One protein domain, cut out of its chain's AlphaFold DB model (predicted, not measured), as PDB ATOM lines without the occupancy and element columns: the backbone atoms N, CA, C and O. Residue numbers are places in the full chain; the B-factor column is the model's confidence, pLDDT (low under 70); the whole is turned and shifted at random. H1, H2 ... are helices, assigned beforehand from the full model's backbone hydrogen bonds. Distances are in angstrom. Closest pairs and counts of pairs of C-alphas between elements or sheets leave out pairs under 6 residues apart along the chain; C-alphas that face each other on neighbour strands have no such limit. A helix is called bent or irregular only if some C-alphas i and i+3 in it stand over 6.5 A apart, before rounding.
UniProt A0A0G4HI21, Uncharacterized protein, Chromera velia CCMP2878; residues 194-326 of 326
ATOM      1  N   ARG A 194      85.786 126.476 141.232       86.31
ATOM      2  CA  ARG A 194      84.490 126.800 141.866       86.31
ATOM      3  C   ARG A 194      83.961 125.684 142.772       86.31
ATOM      4  O   ARG A 194      83.160 125.961 143.661       86.31
ATOM      5  N   PHE A 195      84.397 124.445 142.561       87.19
ATOM      6  CA  PHE A 195      84.084 123.315 143.426       87.19
ATOM      7  C   PHE A 195      84.592 123.533 144.852       87.19
ATOM      8  O   PHE A 195      83.886 123.204 145.801       87.19
ATOM      9  N   CYS A 196      85.755 124.175 145.016       89.81
ATOM     10  CA  CYS A 196      86.331 124.481 146.326       89.81
ATOM     11  C   CYS A 196      85.372 125.313 147.194       89.81
ATOM     12  O   CYS A 196      85.170 125.014 148.367       89.81
ATOM     13  N   VAL A 197      84.678 126.287 146.596       87.56
ATOM     14  CA  VAL A 197      83.667 127.104 147.294       87.56
ATOM     15  C   VAL A 197      82.511 126.247 147.823       87.56
ATOM     16  O   VAL A 197      81.962 126.526 148.886       87.56
ATOM     17  N   GLN A 198      82.123 125.197 147.096       88.62
ATOM     18  CA  GLN A 198      81.076 124.275 147.547       88.62
ATOM     19  C   GLN A 198      81.596 123.308 148.617       88.62
ATOM     20  O   GLN A 198      80.864 123.000 149.556       88.62
ATOM     21  N   LEU A 199      82.859 122.879 148.523       91.06
ATOM     22  CA  LEU A 199      83.503 122.058 149.550       91.06
ATOM     23  C   LEU A 199      83.542 122.772 150.901       91.06
ATOM     24  O   LEU A 199      83.198 122.164 151.909       91.06
ATOM     25  N   TRP A 200      83.845 124.071 150.930       90.12
ATOM     26  CA  TRP A 200      83.832 124.856 152.169       90.12
ATOM     27  C   TRP A 200      82.455 124.956 152.838       90.12
ATOM     28  O   TRP A 200      82.370 125.131 154.050       90.12
ATOM     29  N   LYS A 201      81.366 124.769 152.081       89.06
ATOM     30  CA  LYS A 201      79.998 124.677 152.624       89.06
ATOM     31  C   LYS A 201      79.648 123.271 153.120       89.06
ATOM     32  O   LYS A 201      78.637 123.085 153.792       89.06
ATOM     33  N   CYS A 202      80.451 122.269 152.773       91.06
ATOM     34  CA  CYS A 202      80.247 120.882 153.159       91.06
ATOM     35  C   CYS A 202      80.894 120.631 154.526       91.06
ATOM     36  O   CYS A 202      82.095 120.395 154.632       91.06
ATOM     37  N   THR A 203      80.097 120.627 155.594       91.00
ATOM     38  CA  THR A 203      80.600 120.411 156.962       91.00
ATOM     39  C   THR A 203      81.431 119.123 157.116       91.00
ATOM     40  O   THR A 203      82.511 119.192 157.704       91.00
ATOM     41  N   PRO A 204      81.035 117.969 156.532       89.81
ATOM     42  CA  PRO A 204      81.873 116.769 156.546       89.81
ATOM     43  C   PRO A 204      83.266 116.962 155.939       89.81
ATOM     44  O   PRO A 204      84.222 116.372 156.439       89.81
ATOM     45  N   PHE A 205      83.397 117.785 154.891       92.25
ATOM     46  CA  PHE A 205      84.695 118.114 154.300       92.25
ATOM     47  C   PHE A 205      85.564 118.906 155.262       92.25
ATOM     48  O   PHE A 205      86.708 118.519 155.494       92.25
ATOM     49  N   VAL A 206      85.014 119.953 155.871       92.62
ATOM     50  CA  VAL A 206      85.755 120.790 156.821       92.62
ATOM     51  C   VAL A 206      86.217 119.959 158.028       92.62
ATOM     52  O   VAL A 206      87.374 120.052 158.435       92.62
ATOM     53  N   TRP A 207      85.372 119.053 158.540       90.00
ATOM     54  CA  TRP A 207      85.754 118.096 159.590       90.00
ATOM     55  C   TRP A 207      86.875 117.154 159.163       90.00
ATOM     56  O   TRP A 207      87.828 116.944 159.919       90.00
ATOM     57  N   GLY A 208      86.752 116.568 157.970       90.19
ATOM     58  CA  GLY A 208      87.749 115.657 157.418       90.19
ATOM     59  C   GLY A 208      89.097 116.336 157.254       90.19
ATOM     60  O   GLY A 208      90.107 115.814 157.715       90.19
ATOM     61  N   LEU A 209      89.096 117.542 156.684       92.19
ATOM     62  CA  LEU A 209      90.295 118.340 156.485       92.19
ATOM     63  C   LEU A 209      90.947 118.729 157.819       92.19
ATOM     64  O   LEU A 209      92.140 118.486 157.985       92.19
ATOM     65  N   LYS A 210      90.183 119.235 158.802       91.88
ATOM     66  CA  LYS A 210      90.689 119.533 160.161       91.88
ATOM     67  C   LYS A 210      91.344 118.308 160.796       91.88
ATOM     68  O   LYS A 210      92.457 118.387 161.315       91.88
ATOM     69  N   SER A 211      90.660 117.167 160.735       88.50
ATOM     70  CA  SER A 211      91.150 115.904 161.296       88.50
ATOM     71  C   SER A 211      92.433 115.447 160.601       88.50
ATOM     72  O   SER A 211      93.374 115.014 161.265       88.50
ATOM     73  N   TYR A 212      92.497 115.595 159.276       89.19
ATOM     74  CA  TYR A 212      93.657 115.221 158.477       89.19
ATOM     75  C   TYR A 212      94.869 116.123 158.757       89.19
ATOM     76  O   TYR A 212      95.968 115.609 158.970       89.19
ATOM     77  N   ILE A 213      94.667 117.443 158.865       89.75
ATOM     78  CA  ILE A 213      95.711 118.409 159.251       89.75
ATOM     79  C   ILE A 213      96.288 118.054 160.621       89.75
ATOM     80  O   ILE A 213      97.501 117.923 160.766       89.75
ATOM     81  N   ARG A 214      95.427 117.857 161.624       87.56
ATOM     82  CA  ARG A 214      95.858 117.515 162.986       87.56
ATOM     83  C   ARG A 214      96.630 116.219 163.050       87.56
ATOM     84  O   ARG A 214      97.624 116.129 163.763       87.56
ATOM     85  N   TRP A 215      96.165 115.217 162.316       85.00
ATOM     86  CA  TRP A 215      96.838 113.935 162.271       85.00
ATOM     87  C   TRP A 215      98.257 114.077 161.718       85.00
ATOM     88  O   TRP A 215      99.207 113.615 162.348       85.00
ATOM     89  N   GLN A 216      98.414 114.789 160.601       85.38
ATOM     90  CA  GLN A 216      99.727 115.049 160.016       85.38
ATOM     91  C   GLN A 216     100.610 115.905 160.934       85.38
ATOM     92  O   GLN A 216     101.784 115.591 161.112       85.38
ATOM     93  N   ALA A 217     100.056 116.933 161.583       85.19
ATOM     94  CA  ALA A 217     100.777 117.748 162.560       85.19
ATOM     95  C   ALA A 217     101.269 116.914 163.760       85.19
ATOM     96  O   ALA A 217     102.415 117.052 164.185       85.19
ATOM     97  N   HIS A 218     100.439 116.000 164.269       84.44
ATOM     98  CA  HIS A 218     100.817 115.081 165.341       84.44
ATOM     99  C   HIS A 218     101.919 114.108 164.905       84.44
ATOM    100  O   HIS A 218     102.890 113.909 165.637       84.44
ATOM    101  N   LEU A 219     101.807 113.525 163.706       80.06
ATOM    102  CA  LEU A 219     102.865 112.681 163.146       80.06
ATOM    103  C   LEU A 219     104.171 113.456 163.000       80.06
ATOM    104  O   LEU A 219     105.231 112.938 163.341       80.06
ATOM    105  N   ALA A 220     104.104 114.706 162.554       79.94
ATOM    106  CA  ALA A 220     105.281 115.542 162.434       79.94
ATOM    107  C   ALA A 220     105.943 115.849 163.778       79.94
ATOM    108  O   ALA A 220     107.161 115.743 163.899       79.94
ATOM    109  N   ALA A 221     105.145 116.161 164.801       82.00
ATOM    110  CA  ALA A 221     105.647 116.412 166.145       82.00
ATOM    111  C   ALA A 221     106.297 115.168 166.778       82.00
ATOM    112  O   ALA A 221     107.264 115.287 167.526       82.00
ATOM    113  N   THR A 222     105.775 113.973 166.484       80.44
ATOM    114  CA  THR A 222     106.200 112.713 167.123       80.44
ATOM    115  C   THR A 222     107.305 111.969 166.378       80.44
ATOM    116  O   THR A 222     108.048 111.213 166.999       80.44
ATOM    117  N   SER A 223     107.459 112.179 165.067       70.12
ATOM    118  CA  SER A 223     108.412 111.414 164.247       70.12
ATOM    119  C   SER A 223     109.885 111.785 164.489       70.12
ATOM    120  O   SER A 223     110.764 110.997 164.132       70.12
ATOM    121  N   GLY A 224     110.170 112.928 165.131       64.12
ATOM    122  CA  GLY A 224     111.533 113.438 165.363       64.12
ATOM    123  C   GLY A 224     112.294 113.766 164.065       64.12
ATOM    124  O   GLY A 224     111.784 113.542 162.972       64.12
ATOM    125  N   GLN A 225     113.535 114.279 164.158       59.03
ATOM    126  CA  GLN A 225     114.336 114.614 162.954       59.03
ATOM    127  C   GLN A 225     114.778 113.389 162.142       59.03
ATOM    128  O   GLN A 225     115.155 113.524 160.988       59.03
ATOM    129  N   ALA A 226     114.804 112.201 162.752       56.12
ATOM    130  CA  ALA A 226     115.463 111.030 162.173       56.12
ATOM    131  C   ALA A 226     114.576 110.216 161.216       56.12
ATOM    132  O   ALA A 226     115.088 109.370 160.481       56.12
ATOM    133  N   ASN A 227     113.259 110.434 161.218       58.06
ATOM    134  CA  ASN A 227     112.343 109.691 160.361       58.06
ATOM    135  C   ASN A 227     111.932 110.543 159.164       58.06
ATOM    136  O   ASN A 227     111.326 111.599 159.335       58.06
ATOM    137  N   LYS A 228     112.199 110.027 157.956       63.94
ATOM    138  CA  LYS A 228     111.660 110.584 156.711       63.94
ATOM    139  C   LYS A 228     110.167 110.820 156.893       63.94
ATOM    140  O   LYS A 228     109.419 109.879 157.171       63.94
ATOM    141  N   MET A 229     109.762 112.076 156.747       65.94
ATOM    142  CA  MET A 229     108.363 112.471 156.804       65.94
ATOM    143  C   MET A 229     107.523 111.574 155.871       65.94
ATOM    144  O   MET A 229     107.961 111.309 154.743       65.94
ATOM    145  N   PRO A 230     106.322 111.131 156.289       69.25
ATOM    146  CA  PRO A 230     105.477 110.251 155.481       69.25
ATOM    147  C   PRO A 230     105.191 110.840 154.088       69.25
ATOM    148  O   PRO A 230     105.274 112.056 153.890       69.25
ATOM    149  N   ALA A 231     104.885 109.992 153.102       68.44
ATOM    150  CA  ALA A 231     104.537 110.461 151.757       68.44
ATOM    151  C   ALA A 231     103.298 111.361 151.822       68.44
ATOM    152  O   ALA A 231     103.344 112.464 151.290       68.44
ATOM    153  N   GLU A 232     102.316 110.936 152.626       71.69
ATOM    154  CA  GLU A 232     101.019 111.557 152.927       71.69
ATOM    155  C   GLU A 232     101.108 113.051 153.277       71.69
ATOM    156  O   GLU A 232     100.155 113.813 153.087       71.69
ATOM    157  N   TRP A 233     102.269 113.464 153.785       79.75
ATOM    158  CA  TRP A 233     102.605 114.847 154.066       79.75
ATOM    159  C   TRP A 233     102.614 115.731 152.816       79.75
ATOM    160  O   TRP A 233     102.029 116.817 152.817       79.75
ATOM    161  N   ASP A 234     103.299 115.284 151.757       79.12
ATOM    162  CA  ASP A 234     103.425 116.051 150.517       79.12
ATOM    163  C   ASP A 234     102.036 116.223 149.881       79.12
ATOM    164  O   ASP A 234     101.728 117.318 149.414       79.12
ATOM    165  N   GLU A 235     101.154 115.216 149.955       82.25
ATOM    166  CA  GLU A 235      99.791 115.339 149.424       82.25
ATOM    167  C   GLU A 235      98.878 116.230 150.269       82.25
ATOM    168  O   GLU A 235      98.050 116.946 149.705       82.25
ATOM    169  N   LEU A 236      99.022 116.247 151.603       86.12
ATOM    170  CA  LEU A 236      98.327 117.251 152.417       86.12
ATOM    171  C   LEU A 236      98.786 118.659 152.018       86.12
ATOM    172  O   LEU A 236      97.952 119.536 151.813       86.12
ATOM    173  N   CYS A 237     100.096 118.880 151.896       83.69
ATOM    174  CA  CYS A 237     100.638 120.180 151.504       83.69
ATOM    175  C   CYS A 237     100.148 120.608 150.118       83.69
ATOM    176  O   CYS A 237      99.837 121.779 149.914       83.69
ATOM    177  N   ASP A 238     100.078 119.669 149.177       83.56
ATOM    178  CA  ASP A 238      99.559 119.889 147.831       83.56
ATOM    179  C   ASP A 238      98.067 120.254 147.850       83.56
ATOM    180  O   ASP A 238      97.683 121.255 147.246       83.56
ATOM    181  N   LEU A 239      97.240 119.521 148.605       85.75
ATOM    182  CA  LEU A 239      95.821 119.840 148.773       85.75
ATOM    183  C   LEU A 239      95.625 121.216 149.422       85.75
ATOM    184  O   LEU A 239      94.862 122.033 148.908       85.75
ATOM    185  N   LEU A 240      96.315 121.489 150.535       88.12
ATOM    186  CA  LEU A 240      96.217 122.771 151.234       88.12
ATOM    187  C   LEU A 240      96.680 123.919 150.344       88.12
ATOM    188  O   LEU A 240      96.038 124.963 150.328       88.12
ATOM    189  N   ALA A 241      97.750 123.721 149.568       84.06
ATOM    190  CA  ALA A 241      98.184 124.701 148.588       84.06
ATOM    191  C   ALA A 241      97.086 124.932 147.542       84.06
ATOM    192  O   ALA A 241      96.693 126.074 147.343       84.06
ATOM    193  N   THR A 242      96.547 123.891 146.905       84.56
ATOM    194  CA  THR A 242      95.465 124.027 145.912       84.56
ATOM    195  C   THR A 242      94.251 124.778 146.478       84.56
ATOM    196  O   THR A 242      93.697 125.654 145.810       84.56
ATOM    197  N   ILE A 243      93.873 124.503 147.729       86.19
ATOM    198  CA  ILE A 243      92.785 125.206 148.420       86.19
ATOM    199  C   ILE A 243      93.150 126.675 148.679       86.19
ATOM    200  O   ILE A 243      92.348 127.557 148.379       86.19
ATOM    201  N   SER A 244      94.360 126.952 149.173       82.06
ATOM    202  CA  SER A 244      94.812 128.306 149.520       82.06
ATOM    203  C   SER A 244      95.084 129.199 148.302       82.06
ATOM    204  O   SER A 244      95.300 130.397 148.455       82.06
ATOM    205  N   HIS A 245      95.151 128.638 147.089       79.00
ATOM    206  CA  HIS A 245      95.240 129.428 145.851       79.00
ATOM    207  C   HIS A 245      93.894 130.045 145.456       79.00
ATOM    208  O   HIS A 245      93.854 130.899 144.574       79.00
ATOM    209  N   GLN A 246      92.792 129.626 146.081       76.94
ATOM    210  CA  GLN A 246      91.484 130.210 145.831       76.94
ATOM    211  C   GLN A 246      91.365 131.504 146.646       76.94
ATOM    212  O   GLN A 246      91.206 131.453 147.860       76.94
ATOM    213  N   GLU A 247      91.436 132.662 145.979       67.06
ATOM    214  CA  GLU A 247      91.460 134.004 146.600       67.06
ATOM    215  C   GLU A 247      90.317 134.278 147.595       67.06
ATOM    216  O   GLU A 247      90.420 135.187 148.414       67.06
ATOM    217  N   MET A 248      89.221 133.519 147.542       60.34
ATOM    218  CA  MET A 248      87.973 133.913 148.189       60.34
ATOM    219  C   MET A 248      87.845 133.638 149.691       60.34
ATOM    220  O   MET A 248      86.882 134.145 150.250       60.34
ATOM    221  N   HIS A 249      88.721 132.884 150.371       61.00
ATOM    222  CA  HIS A 249      88.384 132.417 151.732       61.00
ATOM    223  C   HIS A 249      89.557 132.238 152.700       61.00
ATOM    224  O   HIS A 249      89.501 131.337 153.522       61.00
ATOM    225  N   ASN A 250      90.638 133.019 152.647       71.69
ATOM    226  CA  ASN A 250      91.792 132.692 153.500       71.69
ATOM    227  C   ASN A 250      91.463 132.717 155.003       71.69
ATOM    228  O   ASN A 250      91.734 131.729 155.679       71.69
ATOM    229  N   ARG A 251      90.803 133.768 155.497       80.56
ATOM    230  CA  ARG A 251      90.419 133.868 156.909       80.56
ATOM    231  C   ARG A 251      89.196 133.015 157.232       80.56
ATOM    232  O   ARG A 251      89.246 132.193 158.141       80.56
ATOM    233  N   GLU A 252      88.123 133.139 156.449       84.12
ATOM    234  CA  GLU A 252      86.868 132.422 156.700       84.12
ATOM    235  C   GLU A 252      87.042 130.903 156.630       84.12
ATOM    236  O   GLU A 252      86.356 130.177 157.342       84.12
ATOM    237  N   ALA A 253      87.961 130.405 155.797       85.00
ATOM    238  CA  ALA A 253      88.297 128.987 155.745       85.00
ATOM    239  C   ALA A 253      88.914 128.494 157.053       85.00
ATOM    240  O   ALA A 253      88.559 127.415 157.531       85.00
ATOM    241  N   VAL A 254      89.852 129.255 157.624       84.50
ATOM    242  CA  VAL A 254      90.502 128.835 158.866       84.50
ATOM    243  C   VAL A 254      89.558 129.010 160.052       84.50
ATOM    244  O   VAL A 254      89.478 128.113 160.886       84.50
ATOM    245  N   ASP A 255      88.752 130.070 160.071       87.19
ATOM    246  CA  ASP A 255      87.682 130.232 161.058       87.19
ATOM    247  C   ASP A 255      86.663 129.086 160.956       87.19
ATOM    248  O   ASP A 255      86.282 128.501 161.969       87.19
ATOM    249  N   ALA A 256      86.272 128.687 159.739       89.62
ATOM    250  CA  ALA A 256      85.393 127.541 159.519       89.62
ATOM    251  C   ALA A 256      86.027 126.230 159.994       89.62
ATOM    252  O   ALA A 256      85.328 125.408 160.582       89.62
ATOM    253  N   LEU A 257      87.332 126.028 159.772       89.69
ATOM    254  CA  LEU A 257      88.075 124.883 160.305       89.69
ATOM    255  C   LEU A 257      88.080 124.882 161.836       89.69
ATOM    256  O   LEU A 257      87.785 123.856 162.446       89.69
ATOM    257  N   ASN A 258      88.378 126.015 162.462       89.94
ATOM    258  CA  ASN A 258      88.441 126.134 163.915       89.94
ATOM    259  C   ASN A 258      87.062 125.934 164.555       89.94
ATOM    260  O   ASN A 258      86.926 125.081 165.429       89.94
ATOM    261  N   ALA A 259      86.014 126.557 164.011       90.31
ATOM    262  CA  ALA A 259      84.629 126.387 164.454       90.31
ATOM    263  C   ALA A 259      84.061 124.974 164.214       90.31
ATOM    264  O   ALA A 259      83.020 124.608 164.767       90.31
ATOM    265  N   CYS A 260      84.706 124.167 163.370       90.50
ATOM    266  CA  CYS A 260      84.221 122.841 163.019       90.50
ATOM    267  C   CYS A 260      84.619 121.777 164.043       90.50
ATOM    268  O   CYS A 260      85.798 121.585 164.347       90.50
ATOM    269  N   ALA A 261      83.643 120.971 164.456       87.62
ATOM    270  CA  ALA A 261      83.871 119.703 165.135       87.62
ATOM    271  C   ALA A 261      82.818 118.679 164.695       87.62
ATOM    272  O   ALA A 261      81.650 119.043 164.522       87.62
ATOM    273  N   PRO A 262      83.191 117.405 164.501       84.69
ATOM    274  CA  PRO A 262      82.219 116.397 164.120       84.69
ATOM    275  C   PRO A 262      81.239 116.063 165.266       84.69
ATOM    276  O   PRO A 262      81.522 116.333 166.434       84.69
ATOM    277  N   PRO A 263      80.083 115.435 164.981       83.62
ATOM    278  CA  PRO A 263      79.118 115.066 166.006       83.62
ATOM    279  C   PRO A 263      79.743 114.067 166.980       83.62
ATOM    280  O   PRO A 263      80.396 113.111 166.557       83.62
ATOM    281  N   GLY A 264      79.562 114.304 168.280       86.50
ATOM    282  CA  GLY A 264      80.186 113.491 169.327       86.50
ATOM    283  C   GLY A 264      81.702 113.681 169.452       86.50
ATOM    284  O   GLY A 264      82.362 112.816 170.019       86.50
ATOM    285  N   ALA A 265      82.254 114.773 168.910       85.25
ATOM    286  CA  ALA A 265      83.670 115.098 169.035       85.25
ATOM    287  C   ALA A 265      84.127 115.180 170.495       85.25
ATOM    288  O   ALA A 265      83.440 115.760 171.343       85.25
ATOM    289  N   LEU A 266      85.325 114.653 170.750       86.88
ATOM    290  CA  LEU A 266      86.029 114.855 172.016       86.88
ATOM    291  C   LEU A 266      86.433 116.332 172.162       86.88
ATOM    292  O   LEU A 266      86.590 117.026 171.161       86.88
ATOM    293  N   GLU A 267      86.658 116.816 173.387       87.44
ATOM    294  CA  GLU A 267      87.072 118.216 173.612       87.44
ATOM    295  C   GLU A 267      88.349 118.578 172.839       87.44
ATOM    296  O   GLU A 267      88.381 119.596 172.155       87.44
ATOM    297  N   ALA A 268      89.334 117.675 172.791       86.12
ATOM    298  CA  ALA A 268      90.546 117.858 171.988       86.12
ATOM    299  C   ALA A 268      90.266 117.993 170.472       86.12
ATOM    300  O   ALA A 268      91.011 118.638 169.738       86.12
ATOM    301  N   GLU A 269      89.175 117.405 169.963       84.19
ATOM    302  CA  GLU A 269      88.761 117.569 168.563       84.19
ATOM    303  C   GLU A 269      88.053 118.920 168.315       84.19
ATOM    304  O   GLU A 269      87.945 119.343 167.160       84.19
ATOM    305  N   LYS A 270      87.613 119.629 169.359       89.56
ATOM    306  CA  LYS A 270      86.948 120.939 169.250       89.56
ATOM    307  C   LYS A 270      87.899 122.123 169.306       89.56
ATOM    308  O   LYS A 270      87.511 123.190 168.853       89.56
ATOM    309  N   GLU A 271      89.113 121.928 169.815       90.88
ATOM    310  CA  GLU A 271      90.127 122.983 169.921       90.88
ATOM    311  C   GLU A 271      90.418 123.639 168.557       90.88
ATOM    312  O   GLU A 271      89.989 123.153 167.497       90.88
ATOM    313  N   ASP A 272      91.191 124.716 168.560       90.12
ATOM    314  CA  ASP A 272      91.693 125.309 167.326       90.12
ATOM    315  C   ASP A 272      92.783 124.426 166.698       90.12
ATOM    316  O   ASP A 272      93.324 123.496 167.315       90.12
ATOM    317  N   ILE A 273      93.064 124.644 165.417       88.69
ATOM    318  CA  ILE A 273      94.184 123.983 164.751       88.69
ATOM    319  C   ILE A 273      95.473 124.723 165.108       88.69
ATOM    320  O   ILE A 273      95.664 125.869 164.712       88.69
ATOM    321  N   ASP A 274      96.402 124.035 165.772       86.56
ATOM    322  CA  ASP A 274      97.789 124.489 165.854       86.56
ATOM    323  C   ASP A 274      98.553 124.071 164.588       86.56
ATOM    324  O   ASP A 274      98.850 122.894 164.363       86.56
ATOM    325  N   PHE A 275      98.863 125.052 163.741       82.62
ATOM    326  CA  PHE A 275      99.648 124.848 162.524       82.62
ATOM    327  C   PHE A 275     101.166 124.857 162.777       82.62
ATOM    328  O   PHE A 275     101.934 124.534 161.871       82.62
ATOM    329  N   SER A 276     101.635 125.185 163.984       84.38
ATOM    330  CA  SER A 276     103.069 125.316 164.291       84.38
ATOM    331  C   SER A 276     103.866 124.031 164.039       84.38
ATOM    332  O   SER A 276     104.889 124.100 163.347       84.38
ATOM    333  N   PRO A 277     103.407 122.837 164.483       84.19
ATOM    334  CA  PRO A 277     104.084 121.583 164.161       84.19
ATOM    335  C   PRO A 277     104.141 121.350 162.655       84.19
ATOM    336  O   PRO A 277     105.124 120.814 162.144       84.19
ATOM    337  N   LEU A 278     103.108 121.804 161.938       80.69
ATOM    338  CA  LEU A 278     103.026 121.634 160.502       80.69
ATOM    339  C   LEU A 278     104.045 122.508 159.764       80.69
ATOM    340  O   LEU A 278     104.752 122.031 158.879       80.69
ATOM    341  N   PHE A 279     104.183 123.768 160.166       82.50
ATOM    342  CA  PHE A 279     105.173 124.674 159.587       82.50
ATOM    343  C   PHE A 279     106.610 124.269 159.912       82.50
ATOM    344  O   PHE A 279     107.468 124.327 159.029       82.50
ATOM    345  N   HIS A 280     106.876 123.797 161.134       81.25
ATOM    346  CA  HIS A 280     108.185 123.243 161.483       81.25
ATOM    347  C   HIS A 280     108.552 122.068 160.573       81.25
ATOM    348  O   HIS A 280     109.627 122.057 159.977       81.25
ATOM    349  N   ALA A 281     107.626 121.132 160.382       79.94
ATOM    350  CA  ALA A 281     107.813 119.982 159.509       79.94
ATOM    351  C   ALA A 281     108.088 120.375 158.049       79.94
ATOM    352  O   ALA A 281     108.977 119.819 157.401       79.94
ATOM    353  N   MET A 282     107.369 121.383 157.540       77.88
ATOM    354  CA  MET A 282     107.625 121.939 156.213       77.88
ATOM    355  C   MET A 282     109.044 122.489 156.106       77.88
ATOM    356  O   MET A 282     109.770 122.118 155.185       77.88
ATOM    357  N   TYR A 283     109.454 123.356 157.033       77.81
ATOM    358  CA  TYR A 283     110.783 123.963 156.997       77.81
ATOM    359  C   TYR A 283     111.887 122.904 156.930       77.81
ATOM    360  O   TYR A 283     112.803 123.003 156.115       77.81
ATOM    361  N   TRP A 284     111.747 121.844 157.721       77.38
ATOM    362  CA  TRP A 284     112.719 120.761 157.786       77.38
ATOM    363  C   TRP A 284     112.775 119.955 156.492       77.38
ATOM    364  O   TRP A 284     113.854 119.752 155.944       77.38
ATOM    365  N   ARG A 285     111.620 119.587 155.927       75.25
ATOM    366  CA  ARG A 285     111.552 118.877 154.640       75.25
ATOM    367  C   ARG A 285     112.106 119.715 153.484       75.25
ATOM    368  O   ARG A 285     112.677 119.170 152.537       75.25
ATOM    369  N   ALA A 286     111.953 121.039 153.542       75.25
ATOM    370  CA  ALA A 286     112.558 121.956 152.576       75.25
ATOM    371  C   ALA A 286     114.090 121.910 152.629       75.25
ATOM    372  O   ALA A 286     114.746 122.045 151.593       75.25
ATOM    373  N   ASP A 287     114.649 121.741 153.828       76.00
ATOM    374  CA  ASP A 287     116.086 121.660 154.045       76.00
ATOM    375  C   ASP A 287     116.643 120.281 153.670       76.00
ATOM    376  O   ASP A 287     117.620 120.210 152.928       76.00
ATOM    377  N   GLU A 288     115.947 119.193 154.018       75.56
ATOM    378  CA  GLU A 288     116.274 117.834 153.557       75.56
ATOM    379  C   GLU A 288     116.324 117.747 152.029       75.56
ATOM    380  O   GLU A 288     117.319 117.299 151.465       75.56
ATOM    381  N   LYS A 289     115.290 118.238 151.327       72.44
ATOM    382  CA  LYS A 289     115.282 118.249 149.853       72.44
ATOM    383  C   LYS A 289     116.416 119.107 149.288       72.44
ATOM    384  O   LYS A 289     116.951 118.790 148.226       72.44
ATOM    385  N   ALA A 290     116.808 120.184 149.968       69.75
ATOM    386  CA  ALA A 290     117.943 121.000 149.545       69.75
ATOM    387  C   ALA A 290     119.276 120.236 149.647       69.75
ATOM    388  O   ALA A 290     120.122 120.410 148.768       69.75
ATOM    389  N   LEU A 291     119.418 119.376 150.663       69.56
ATOM    390  CA  LEU A 291     120.572 118.500 150.881       69.56
ATOM    391  C   LEU A 291     120.576 117.286 149.931       69.56
ATOM    392  O   LEU A 291     121.603 116.959 149.353       69.56
ATOM    393  N   GLU A 292     119.430 116.648 149.667       69.62
ATOM    394  CA  GLU A 292     119.341 115.523 148.713       69.62
ATOM    395  C   GLU A 292     119.682 115.940 147.271       69.62
ATOM    396  O   GLU A 292     120.168 115.141 146.473       69.62
ATOM    397  N   THR A 293     119.464 117.212 146.925       62.34
ATOM    398  CA  THR A 293     119.767 117.746 145.588       62.34
ATOM    399  C   THR A 293     121.236 118.194 145.460       62.34
ATOM    400  O   THR A 293     121.589 118.946 144.542       62.34
ATOM    401  N   GLU A 294     122.121 117.758 146.367       52.44
ATOM    402  CA  GLU A 294     123.517 118.190 146.394       52.44
ATOM    403  C   GLU A 294     124.328 117.826 145.134       52.44
ATOM    404  O   GLU A 294     125.274 118.530 144.790       52.44
ATOM    405  N   GLU A 295     123.906 116.850 144.336       55.28
ATOM    406  CA  GLU A 295     124.644 116.467 143.122       55.28
ATOM    407  C   GLU A 295     124.429 117.402 141.909       55.28
ATOM    408  O   GLU A 295     125.099 117.243 140.887       55.28
ATOM    409  N   ARG A 296     123.520 118.395 141.965       54.69
ATOM    410  CA  ARG A 296     123.280 119.341 140.849       54.69
ATOM    411  C   ARG A 296     122.942 120.758 141.346       54.69
ATOM    412  O   ARG A 296     121.847 120.996 141.838       54.69
ATOM    413  N   GLU A 297     123.836 121.735 141.154       54.62
ATOM    414  CA  GLU A 297     123.699 123.114 141.683       54.62
ATOM    415  C   GLU A 297     122.470 123.901 141.177       54.62
ATOM    416  O   GLU A 297     121.858 124.647 141.942       54.62
ATOM    417  N   ARG A 298     122.059 123.744 139.910       52.91
ATOM    418  CA  ARG A 298     120.930 124.507 139.325       52.91
ATOM    419  C   ARG A 298     119.521 124.085 139.798       52.91
ATOM    420  O   ARG A 298     118.714 124.977 140.052       52.91
ATOM    421  N   PRO A 299     119.165 122.792 139.945       56.16
ATOM    422  CA  PRO A 299     117.841 122.400 140.448       56.16
ATOM    423  C   PRO A 299     117.592 122.719 141.938       56.16
ATOM    424  O   PRO A 299     116.427 122.810 142.332       56.16
ATOM    425  N   ARG A 300     118.642 122.970 142.746       53.06
ATOM    426  CA  ARG A 300     118.531 123.283 144.190       53.06
ATOM    427  C   ARG A 300     117.645 124.498 144.480       53.06
ATOM    428  O   ARG A 300     116.748 124.434 145.318       53.06
ATOM    429  N   GLN A 301     117.876 125.609 143.779       56.25
ATOM    430  CA  GLN A 301     117.172 126.868 144.050       56.25
ATOM    431  C   GLN A 301     115.698 126.809 143.631       56.25
ATOM    432  O   GLN A 301     114.836 127.392 144.290       56.25
ATOM    433  N   LEU A 302     115.389 126.062 142.564       60.78
ATOM    434  CA  LEU A 302     114.031 125.974 142.040       60.78
ATOM    435  C   LEU A 302     113.134 125.109 142.938       60.78
ATOM    436  O   LEU A 302     112.032 125.534 143.281       60.78
ATOM    437  N   ALA A 303     113.612 123.928 143.354       59.62
ATOM    438  CA  ALA A 303     112.851 123.008 144.201       59.62
ATOM    439  C   ALA A 303     112.645 123.570 145.619       59.62
ATOM    440  O   ALA A 303     111.508 123.615 146.099       59.62
ATOM    441  N   LYS A 304     113.714 124.096 146.243       66.06
ATOM    442  CA  LYS A 304     113.627 124.800 147.534       66.06
ATOM    443  C   LYS A 304     112.695 126.011 147.425       66.06
ATOM    444  O   LYS A 304     111.843 126.206 148.283       66.06
ATOM    445  N   GLY A 305     112.770 126.768 146.328       68.44
ATOM    446  CA  GLY A 305     111.896 127.915 146.074       68.44
ATOM    447  C   GLY A 305     110.412 127.558 145.933       68.44
ATOM    448  O   GLY A 305     109.567 128.255 146.489       68.44
ATOM    449  N   VAL A 306     110.062 126.476 145.227       69.94
ATOM    450  CA  VAL A 306     108.661 126.016 145.119       69.94
ATOM    451  C   VAL A 306     108.121 125.614 146.486       69.94
ATOM    452  O   VAL A 306     107.015 126.020 146.848       69.94
ATOM    453  N   PHE A 307     108.906 124.858 147.252       68.31
ATOM    454  CA  PHE A 307     108.492 124.392 148.565       68.31
ATOM    455  C   PHE A 307     108.351 125.553 149.562       68.31
ATOM    456  O   PHE A 307     107.308 125.689 150.196       68.31
ATOM    457  N   LEU A 308     109.334 126.456 149.632       72.50
ATOM    458  CA  LEU A 308     109.270 127.640 150.495       72.50
ATOM    459  C   LEU A 308     108.106 128.567 150.124       72.50
ATOM    460  O   LEU A 308     107.445 129.089 151.013       72.50
ATOM    461  N   ARG A 309     107.779 128.725 148.832       76.38
ATOM    462  CA  ARG A 309     106.583 129.478 148.409       76.38
ATOM    463  C   ARG A 309     105.276 128.818 148.841       76.38
ATOM    464  O   ARG A 309     104.282 129.516 149.029       76.38
ATOM    465  N   ARG A 310     105.227 127.488 148.939       74.12
ATOM    466  CA  ARG A 310     104.061 126.778 149.490       74.12
ATOM    467  C   ARG A 310     103.983 126.981 150.998       74.12
ATOM    468  O   ARG A 310     102.944 127.415 151.476       74.12
ATOM    469  N   ALA A 311     105.092 126.775 151.705       72.69
ATOM    470  CA  ALA A 311     105.171 126.972 153.148       72.69
ATOM    471  C   ALA A 311     104.805 128.409 153.554       72.69
ATOM    472  O   ALA A 311     103.949 128.588 154.408       72.69
ATOM    473  N   ALA A 312     105.354 129.426 152.882       77.50
ATOM    474  CA  ALA A 312     105.044 130.831 153.151       77.50
ATOM    475  C   ALA A 312     103.559 131.162 152.932       77.50
ATOM    476  O   ALA A 312     102.975 131.927 153.693       77.50
ATOM    477  N   ARG A 313     102.926 130.563 151.916       77.88
ATOM    478  CA  ARG A 313     101.489 130.746 151.668       77.88
ATOM    479  C   ARG A 313     100.633 130.077 152.726       77.88
ATOM    480  O   ARG A 313      99.686 130.693 153.194       77.88
ATOM    481  N   LEU A 314     100.983 128.861 153.131       77.44
ATOM    482  CA  LEU A 314     100.281 128.174 154.213       77.44
ATOM    483  C   LEU A 314     100.489 128.883 155.551       77.44
ATOM    484  O   LEU A 314      99.552 128.969 156.335       77.44
ATOM    485  N   GLN A 315     101.671 129.457 155.777       79.62
ATOM    486  CA  GLN A 315     101.954 130.293 156.937       79.62
ATOM    487  C   GLN A 315     101.106 131.563 156.932       79.62
ATOM    488  O   GLN A 315     100.505 131.883 157.948       79.62
ATOM    489  N   HIS A 316     101.007 132.258 155.797       80.62
ATOM    490  CA  HIS A 316     100.134 133.424 155.666       80.62
ATOM    491  C   HIS A 316      98.656 133.057 155.865       80.62
ATOM    492  O   HIS A 316      97.938 133.744 156.586       80.62
ATOM    493  N   TRP A 317      98.223 131.934 155.286       80.88
ATOM    494  CA  TRP A 317      96.875 131.401 155.461       80.88
ATOM    495  C   TRP A 317      96.574 131.098 156.936       80.88
ATOM    496  O   TRP A 317      95.590 131.602 157.464       80.88
ATOM    497  N   GLY A 318      97.454 130.381 157.641       74.81
ATOM    498  CA  GLY A 318      97.296 130.108 159.074       74.81
ATOM    499  C   GLY A 318      97.395 131.359 159.957       74.81
ATOM    500  O   GLY A 318      96.678 131.469 160.946       74.81
ATOM    501  N   ALA A 319      98.235 132.333 159.591       77.75
ATOM    502  CA  ALA A 319      98.391 133.585 160.334       77.75
ATOM    503  C   ALA A 319      97.165 134.506 160.234       77.75
ATOM    504  O   ALA A 319      96.922 135.282 161.156       77.75
ATOM    505  N   SER A 320      96.365 134.385 159.165       72.75
ATOM    506  CA  SER A 320      95.165 135.209 158.945       72.75
ATOM    507  C   SER A 320      94.095 135.092 160.047       72.75
ATOM    508  O   SER A 320      93.212 135.941 160.138       72.75
ATOM    509  N   VAL A 321      94.209 134.091 160.927       63.03
ATOM    510  CA  VAL A 321      93.350 133.882 162.108       63.03
ATOM    511  C   VAL A 321      93.662 134.854 163.243       63.03
ATOM    512  O   VAL A 321      92.772 135.257 163.987       63.03
ATOM    513  N   HIS A 322      94.934 135.218 163.407       62.53
ATOM    514  CA  HIS A 322      95.395 135.989 164.563       62.53
ATOM    515  C   HIS A 322      95.346 137.502 164.337       62.53
ATOM    516  O   HIS A 322      95.580 138.266 165.275       62.53
ATOM    517  N   GLU A 323      95.025 137.949 163.123       61.25
ATOM    518  CA  GLU A 323      94.879 139.370 162.836       61.25
ATOM    519  C   GLU A 323      93.489 139.863 163.289       61.25
ATOM    520  O   GLU A 323      92.453 139.367 162.812       61.25
ATOM    521  N   PRO A 324      93.418 140.834 164.222       52.62
ATOM    522  CA  PRO A 324      92.148 141.441 164.597       52.62
ATOM    523  C   PRO A 324      91.502 142.041 163.348       52.62
ATOM    524  O   PRO A 324      92.169 142.699 162.550       52.62
ATOM    525  N   SER A 325      90.215 141.749 163.140       50.97
ATOM    526  CA  SER A 325      89.475 142.323 162.016       50.97
ATOM    527  C   SER A 325      89.451 143.850 162.182       50.97
ATOM    528  O   SER A 325      89.169 144.297 163.298       50.97
ATOM    529  N   PRO A 326      89.796 144.629 161.142       54.78
ATOM    530  CA  PRO A 326      89.779 146.088 161.211       54.78
ATOM    531  C   PRO A 326      88.381 146.651 161.475       54.78
ATOM    532  O   PRO A 326      87.386 145.994 161.079       54.78
TER     533      PRO A 326
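Overview. This is residues 194 to 326 of the 326 residues of an uncharacterized protein of Chromera velia CCMP2878 (UniProt A0A0G4HI21). A long hairpin of two helices, H6 and H7, lying side by side, joins at its open end a body of crossed helices, H2, H3 and H4. H6 meets H2 there, H7 meets H3 and H4, and H1 and the short H5 lie farthest from the mean of the C-alphas. The printed part has 133 residues with seven named helices, H1 to H7 in that order, and no named strand; the class is all helix. It is compact, with a radius of gyration of the C-alphas of 15.9 A, yet elongated, spanning 50 by 31 by 29 A.

Arrangement. H1, residues 194 to 201, and H2, residues 203 to 223, only just touch, and only at the corner by their link, with 3 pairs of C-alphas within 8 A, the closest Leu 199 and Phe 205 at 6.3 A. H2 is the hub, touching four helices. H3, residues 231 to 244, forms a helical hairpin with H2 at a steep tilt of 45 degrees, opposite ways; they only just touch, with 3 pairs of C-alphas within 8 A, the closest Gln 216 and Trp 233 at 6.6 A. H4, residues 250 to 259, touches H2, about perpendicular at 87 degrees, closest at C-alphas 206 and 257, 5.9 A. H5, residues 267 to 270, is close to H2 but not clearly touching, the closest C-alphas being Ser 211 and Glu 269 at 7.8 A. H6, residues 276 to 295, touches H2 with residues 277 to 281 alone, closest at C-alphas 217 and 278, 4.9 A. H7, residues 297 to 319, forms a helical hairpin with H6 at a shallow tilt of 6 degrees, opposite ways, closest at C-alphas 293 and 300, 5.8 A. H7 touches H3, closest at C-alphas 241 and 310, 6.3 A, and H4, closest at C-alphas 250 and 317, 5.6 A. Every O i to N i+4 pair is within hydrogen-bond range in H2; the counts are 2 of 4 in H1, 9 of 10 in H3, 5 of 6 in H4, 14 of 16 in H6 and 17 of 19 in H7, and H5 is too short for such a pair.

Along the chain. H1 begins at C-alpha 194, (84.490, 126.800, 141.866). H2 measures 30.1 A from first to last C-alpha, H3 20.4 A, H6 31.5 A and H7 33.1 A. H6 is irregular: C-alphas 292 and 295 are 7.8 A apart. H7 ends at C-alpha 319, (98.391, 133.585, 160.334).

Size, cuts and confidence. The two C-alphas farthest apart, Gly 264 and Glu 297, are 52.4 A apart. The printed part has no cut, and no link is long. Mean pLDDT of the printed part is 77.7; residues 224 to 231, 247 to 249, 290 to 307 and 321 to 326 are under 70.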